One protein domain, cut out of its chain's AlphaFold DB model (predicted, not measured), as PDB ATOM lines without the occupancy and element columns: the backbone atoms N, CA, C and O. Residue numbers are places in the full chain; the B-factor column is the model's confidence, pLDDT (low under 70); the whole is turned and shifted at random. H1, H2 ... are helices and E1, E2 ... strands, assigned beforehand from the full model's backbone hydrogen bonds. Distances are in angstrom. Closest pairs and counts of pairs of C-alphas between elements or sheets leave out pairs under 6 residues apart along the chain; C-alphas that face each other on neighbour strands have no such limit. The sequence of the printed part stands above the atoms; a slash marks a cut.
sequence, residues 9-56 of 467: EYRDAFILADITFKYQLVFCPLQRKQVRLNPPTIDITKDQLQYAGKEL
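This is residues 9 to 56 of the 467 residues of the protein "Exonuclease 1" of Lasius niger (UniProt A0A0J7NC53). A long helix, H1, and a two-stranded hairpin, E1 and E2, stand nearly end to end and make a rod, with the short helix H2 packed crosswise on H1 near Leu 16. After E2 the backbone folds back through a loop, residues 37 to 45, to reach H2, while residues 9 to 14 of H1 stick out free at one end. The printed part has 48 residues, with two named helices and two named strands in the order H1, E1, E2, H2; the sheet, E1 - E2, is antiparallel and the class is mixed, helices and strands. It is only just compact, close to loose, with a radius of gyration of the C-alphas of 11.4 A and spans of 38 by 18 by 15 A.

H1, residues 9 to 23, begins at C-alpha 9 (50.583, -51.087, -37.038) and is 20.6 A long from first to last C-alpha. E1, residues 25 to 28, measures 9.6 A, and E2, residues 33 to 36, measures 10.0 A. H2, residues 46 to 51, measures 9.2 A and ends at C-alpha 51 (46.580, -39.198, -45.554).

H1 and H2 touch, their closest C-alphas, Leu 16 and Gln 48, being 6.7 A apart. Their lines are about perpendicular, at 86 degrees. E1 and E2 form an antiparallel hairpin, with N 26 and O 35 within hydrogen-bond range at 2.9 A and N 35 and O 26 at 2.8 A. The closest C-alphas of H1 and E2, Tyr 23 and Arg 36, are 5.3 A apart. E1 and H2 are apart. Every O i to N i+4 pair in H1 is within hydrogen-bond range; in H2, 1 of 2 is.

The C-alphas farthest apart, Glu 9 and Leu 30, are 38.8 A from each other. The printed part has no cut and no long link. Its mean pLDDT is 92.6, and no printed residue is under 70.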
ATOM      1  N   GLU A   9      50.392 -51.784 -35.759       96.06
ATOM      2  CA  GLU A   9      50.583 -51.087 -37.038       96.06
ATOM      3  C   GLU A   9      49.532 -51.476 -38.083       96.06
ATOM      4  O   GLU A   9      49.041 -50.625 -38.821       96.06
ATOM      5  N   TYR A  10      49.143 -52.757 -38.132       96.56
ATOM      6  CA  TYR A  10      48.095 -53.212 -39.041       96.56
ATOM      7  C   TYR A  10      46.733 -52.607 -38.689       96.56
ATOM      8  O   TYR A  10      45.992 -52.215 -39.587       96.56
ATOM      9  N   ARG A  11      46.398 -52.516 -37.396       95.25
ATOM     10  CA  ARG A  11      45.137 -51.908 -36.943       95.25
ATOM     11  C   ARG A  11      45.094 -50.425 -37.298       95.25
ATOM     12  O   ARG A  11      44.103 -49.969 -37.860       95.25
ATOM     13  N   ASP A  12      46.186 -49.707 -37.053       94.19
ATOM     14  CA  ASP A  12      46.278 -48.275 -37.341       94.19
ATOM     15  C   ASP A  12      46.214 -48.011 -38.856       94.19
ATOM     16  O   ASP A  12      45.456 -47.155 -39.319       94.19
ATOM     17  N   ALA A  13      46.931 -48.806 -39.657       95.19
ATOM     18  CA  ALA A  13      46.871 -48.738 -41.115       95.19
ATOM     19  C   ALA A  13      45.479 -49.091 -41.661       95.19
ATOM     20  O   ALA A  13      45.035 -48.497 -42.644       95.19
ATOM     21  N   PHE A  14      44.773 -50.028 -41.025       96.06
ATOM     22  CA  PHE A  14      43.406 -50.384 -41.394       96.06
ATOM     23  C   PHE A  14      42.437 -49.218 -41.158       96.06
ATOM     24  O   PHE A  14      41.625 -48.915 -42.032       96.06
ATOM     25  N   ILE A  15      42.567 -48.511 -40.032       93.94
ATOM     26  CA  ILE A  15      41.778 -47.304 -39.747       93.94
ATOM     27  C   ILE A  15      42.076 -46.215 -40.789       93.94
ATOM     28  O   ILE A  15      41.153 -45.636 -41.360       93.94
ATOM     29  N   LEU A  16      43.353 -45.968 -41.105       94.56
ATOM     30  CA  LEU A  16      43.733 -45.000 -42.143       94.56
ATOM     31  C   LEU A  16      43.192 -45.383 -43.527       94.56
ATOM     32  O   LEU A  16      42.779 -44.507 -44.292       94.56
ATOM     33  N   ALA A  17      43.164 -46.674 -43.852       95.62
ATOM     34  CA  ALA A  17      42.578 -47.162 -45.093       95.62
ATOM     35  C   ALA A  17      41.068 -46.889 -45.143       95.62
ATOM     36  O   ALA A  17      40.591 -46.357 -46.146       95.62
ATOM     37  N   ASP A  18      40.327 -47.169 -44.065       94.69
ATOM     38  CA  ASP A  18      38.885 -46.886 -43.986       94.69
ATOM     39  C   ASP A  18      38.588 -45.382 -44.129       94.69
ATOM     40  O   ASP A  18      37.745 -44.971 -44.933       94.69
ATOM     41  N   ILE A  19      39.362 -44.536 -43.441       94.19
ATOM     42  CA  ILE A  19      39.287 -43.074 -43.580       94.19
ATOM     43  C   ILE A  19      39.573 -42.656 -45.027       94.19
ATOM     44  O   ILE A  19      38.876 -41.805 -45.582       94.19
ATOM     45  N   THR A  20      40.558 -43.273 -45.678       95.44
ATOM     46  CA  THR A  20      40.882 -42.972 -47.077       95.44
ATOM     47  C   THR A  20      39.718 -43.322 -47.999       95.44
ATOM     48  O   THR A  20      39.338 -42.490 -48.819       95.44
ATOM     49  N   PHE A  21      39.083 -44.486 -47.837       95.25
ATOM     50  CA  PHE A  21      37.918 -44.858 -48.646       95.25
ATOM     51  C   PHE A  21      36.736 -43.899 -48.470       95.25
ATOM     52  O   PHE A  21      36.046 -43.585 -49.440       95.25
ATOM     53  N   LYS A  22      36.509 -43.403 -47.250       94.25
ATOM     54  CA  LYS A  22      35.386 -42.506 -46.945       94.25
ATOM     55  C   LYS A  22      35.643 -41.054 -47.349       94.25
ATOM     56  O   LYS A  22      34.716 -40.383 -47.807       94.25
ATOM     57  N   TYR A  23      36.873 -40.567 -47.194       95.88
ATOM     58  CA  TYR A  23      37.196 -39.136 -47.247       95.88
ATOM     59  C   TYR A  23      38.288 -38.785 -48.260       95.88
ATOM     60  O   TYR A  23      38.902 -37.718 -48.160       95.88
ATOM     61  N   GLN A  24      38.532 -39.639 -49.255       96.00
ATOM     62  CA  GLN A  24      39.433 -39.310 -50.357       96.00
ATOM     63  C   GLN A  24      39.039 -37.974 -51.009       96.00
ATOM     64  O   GLN A  24      37.857 -37.697 -51.245       96.00
ATOM     65  N   LEU A  25      40.036 -37.139 -51.311       95.44
ATOM     66  CA  LEU A  25      39.818 -35.913 -52.077       95.44
ATOM     67  C   LEU A  25      39.483 -36.221 -53.536       95.44
ATOM     68  O   LEU A  25      40.221 -36.912 -54.238       95.44
ATOM     69  N   VAL A  26      38.392 -35.625 -54.008       95.50
ATOM     70  CA  VAL A  26      37.925 -35.699 -55.393       95.50
ATOM     71  C   VAL A  26      37.698 -34.295 -55.946       95.50
ATOM     72  O   VAL A  26      37.513 -33.331 -55.207       95.50
ATOM     73  N   PHE A  27      37.716 -34.145 -57.270       95.94
ATOM     74  CA  PHE A  27      37.415 -32.862 -57.902       95.94
ATOM     75  C   PHE A  27      35.947 -32.796 -58.323       95.94
ATOM     76  O   PHE A  27      35.485 -33.620 -59.112       95.94
ATOM     77  N   CYS A  28      35.216 -31.787 -57.846       93.69
ATOM     78  CA  CYS A  28      33.838 -31.550 -58.257       93.69
ATOM     79  C   CYS A  28      33.806 -30.624 -59.489       93.69
ATOM     80  O   CYS A  28      34.084 -29.429 -59.350       93.69
ATOM     81  N   PRO A  29      33.422 -31.105 -60.691       92.12
ATOM     82  CA  PRO A  29      33.446 -30.289 -61.910       92.12
ATOM     83  C   PRO A  29      32.410 -29.156 -61.899       92.12
ATOM     84  O   PRO A  29      32.601 -28.146 -62.569       92.12
ATOM     85  N   LEU A  30      31.341 -29.304 -61.110       90.25
ATOM     86  CA  LEU A  30      30.274 -28.307 -60.983       90.25
ATOM     87  C   LEU A  30      30.710 -27.121 -60.122       90.25
ATOM     88  O   LEU A  30      30.482 -25.973 -60.488       90.25
ATOM     89  N   GLN A  31      31.353 -27.405 -58.988       90.38
ATOM     90  CA  GLN A  31      31.849 -26.384 -58.062       90.38
ATOM     91  C   GLN A  31      33.273 -25.919 -58.405       90.38
ATOM     92  O   GLN A  31      33.745 -24.948 -57.827       90.38
ATOM     93  N   ARG A  32      33.952 -26.609 -59.335       91.62
ATOM     94  CA  ARG A  32      35.336 -26.354 -59.771       91.62
ATOM     95  C   ARG A  32      36.344 -26.302 -58.621       91.62
ATOM     96  O   ARG A  32      37.281 -25.511 -58.644       91.62
ATOM     97  N   LYS A  33      36.153 -27.162 -57.626       93.25
ATOM     98  CA  LYS A  33      37.021 -27.260 -56.451       93.25
ATOM     99  C   LYS A  33      37.217 -28.709 -56.036       93.25
ATOM    100  O   LYS A  33      36.413 -29.579 -56.383       93.25
ATOM    101  N   GLN A  34      38.278 -28.945 -55.272       94.81
ATOM    102  CA  GLN A  34      38.433 -30.192 -54.538       94.81
ATOM    103  C   GLN A  34      37.410 -30.254 -53.404       94.81
ATOM    104  O   GLN A  34      37.147 -29.259 -52.730       94.81
ATOM    105  N   VAL A  35      36.795 -31.419 -53.246       94.25
ATOM    106  CA  VAL A  35      35.827 -31.730 -52.197       94.25
ATOM    107  C   VAL A  35      36.129 -33.145 -51.714       94.25
ATOM    108  O   VAL A  35      36.593 -33.987 -52.480       94.25
ATOM    109  N   ARG A  36      35.886 -33.413 -50.435       95.06
ATOM    110  CA  ARG A  36      35.943 -34.771 -49.888       95.06
ATOM    111  C   ARG A  36      34.778 -35.593 -50.438       95.06
ATOM    112  O   ARG A  36      33.704 -35.042 -50.676       95.06
ATOM    113  N   LEU A  37      34.987 -36.894 -50.640       94.44
ATOM    114  CA  LEU A  37      33.927 -37.782 -51.126       94.44
ATOM    115  C   LEU A  37      32.689 -37.742 -50.214       94.44
ATOM    116  O   LEU A  37      31.569 -37.644 -50.710       94.44
ATOM    117  N   ASN A  38      32.915 -37.733 -48.899       93.31
ATOM    118  CA  ASN A  38      31.901 -37.514 -47.872       93.31
ATOM    119  C   ASN A  38      32.335 -36.377 -46.928       93.31
ATOM    120  O   ASN A  38      33.538 -36.150 -46.764       93.31
ATOM    121  N   PRO A  39      31.392 -35.646 -46.305       90.94
ATOM    122  CA  PRO A  39      31.728 -34.665 -45.278       90.94
ATOM    123  C   PRO A  39      32.368 -35.363 -44.064       90.94
ATOM    124  O   PRO A  39      31.852 -36.398 -43.635       90.94
ATOM    125  N   PRO A  40      33.479 -34.838 -43.518       89.44
ATOM    126  CA  PRO A  40      34.142 -35.439 -42.364       89.44
ATOM    127  C   PRO A  40      33.252 -35.367 -41.118       89.44
ATOM    128  O   PRO A  40      32.560 -34.371 -40.898       89.44
ATOM    129  N   THR A  41      33.279 -36.427 -40.313       87.62
ATOM    130  CA  THR A  41      32.658 -36.472 -38.984       87.62
ATOM    131  C   THR A  41      33.560 -35.799 -37.946       87.62
ATOM    132  O   THR A  41      34.742 -35.563 -38.196       87.62
ATOM    133  N   ILE A  42      32.993 -35.451 -36.788       85.69
ATOM    134  CA  ILE A  42      33.671 -34.674 -35.733       85.69
ATOM    135  C   ILE A  42      34.848 -35.457 -35.123       85.69
ATOM    136  O   ILE A  42      35.826 -34.855 -34.688       85.69
ATOM    137  N   ASP A  43      34.790 -36.787 -35.174       85.25
ATOM    138  CA  ASP A  43      35.757 -37.680 -34.525       85.25
ATOM    139  C   ASP A  43      37.080 -37.826 -35.297       85.25
ATOM    140  O   ASP A  43      38.036 -38.417 -34.796       85.25
ATOM    141  N   ILE A  44      37.156 -37.301 -36.526       87.00
ATOM    142  CA  ILE A  44      38.310 -37.488 -37.411       87.00
ATOM    143  C   ILE A  44      39.249 -36.293 -37.314       87.00
ATOM    144  O   ILE A  44      38.874 -35.143 -37.562       87.00
ATOM    145  N   THR A  45      40.516 -36.568 -37.017       88.69
ATOM    146  CA  THR A  45      41.537 -35.525 -36.917       88.69
ATOM    147  C   THR A  45      41.982 -35.032 -38.296       88.69
ATOM    148  O   THR A  45      41.955 -35.747 -39.302       88.69
ATOM    149  N   LYS A  46      42.440 -33.777 -38.361       87.38
ATOM    150  CA  LYS A  46      42.939 -33.173 -39.611       87.38
ATOM    151  C   LYS A  46      44.128 -33.942 -40.197       87.38
ATOM    152  O   LYS A  46      44.230 -34.057 -41.417       87.38
ATOM    153  N   ASP A  47      44.969 -34.512 -39.341       87.62
ATOM    154  CA  ASP A  47      46.159 -35.262 -39.750       87.62
ATOM    155  C   ASP A  47      45.779 -36.580 -40.440       87.62
ATOM    156  O   ASP A  47      46.350 -36.931 -41.471       87.62
ATOM    157  N   GLN A  48      44.738 -37.271 -39.958       87.94
ATOM    158  CA  GLN A  48      44.189 -38.458 -40.626       87.94
ATOM    159  C   GLN A  48      43.610 -38.118 -42.007       87.94
ATOM    160  O   GLN A  48      43.799 -38.860 -42.971       87.94
ATOM    161  N   LEU A  49      42.956 -36.960 -42.142       89.19
ATOM    162  CA  LEU A  49      42.436 -36.491 -43.430       89.19
ATOM    163  C   LEU A  49      43.545 -36.126 -44.424       89.19
ATOM    164  O   LEU A  49      43.313 -36.187 -45.637       89.19
ATOM    165  N   GLN A  50      44.737 -35.767 -43.946       91.06
ATOM    166  CA  GLN A  50      45.884 -35.477 -44.800       91.06
ATOM    167  C   GLN A  50      46.387 -36.734 -45.527       91.06
ATOM    168  O   GLN A  50      46.772 -36.638 -46.696       91.06
ATOM    169  N   TYR A  51      46.301 -37.913 -44.895       91.62
ATOM    170  CA  TYR A  51      46.580 -39.198 -45.554       91.62
ATOM    171  C   TYR A  51      45.616 -39.477 -46.714       91.62
ATOM    172  O   TYR A  51      46.030 -39.979 -47.755       91.62
ATOM    173  N   ALA A  52      44.353 -39.061 -46.583       93.00
ATOM    174  CA  ALA A  52      43.336 -39.182 -47.631       93.00
ATOM    175  C   ALA A  52      43.472 -38.132 -48.763       93.00
ATOM    176  O   ALA A  52      42.588 -37.993 -49.618       93.00
ATOM    177  N   GLY A  53      44.579 -37.387 -48.781       92.44
ATOM    178  CA  GLY A  53      44.929 -36.413 -49.804       92.44
ATOM    179  C   GLY A  53      45.107 -35.005 -49.240       92.44
ATOM    180  O   GLY A  53      44.420 -34.580 -48.309       92.44
ATOM    181  N   LYS A  54      46.015 -34.254 -49.870       92.31
ATOM    182  CA  LYS A  54      46.283 -32.846 -49.567       92.31
ATOM    183  C   LYS A  54      45.411 -31.928 -50.420       92.31
ATOM    184  O   LYS A  54      45.353 -32.079 -51.640       92.31
ATOM    185  N   GLU A  55      44.790 -30.947 -49.775       91.94
ATOM    186  CA  GLU A  55      44.033 -29.901 -50.458       91.94
ATOM    187  C   GLU A  55      44.981 -28.946 -51.192       91.94
ATOM    188  O   GLU A  55      46.011 -28.515 -50.666       91.94
ATOM    189  N   LEU A  56      44.642 -28.652 -52.442       92.56
ATOM    190  CA  LEU A  56      45.358 -27.729 -53.313       92.56
ATOM    191  C   LEU A  56      44.539 -26.454 -53.509       92.56
ATOM    192  O   LEU A  56      43.321 -26.446 -53.325       92.56
TER     193      LEU A  56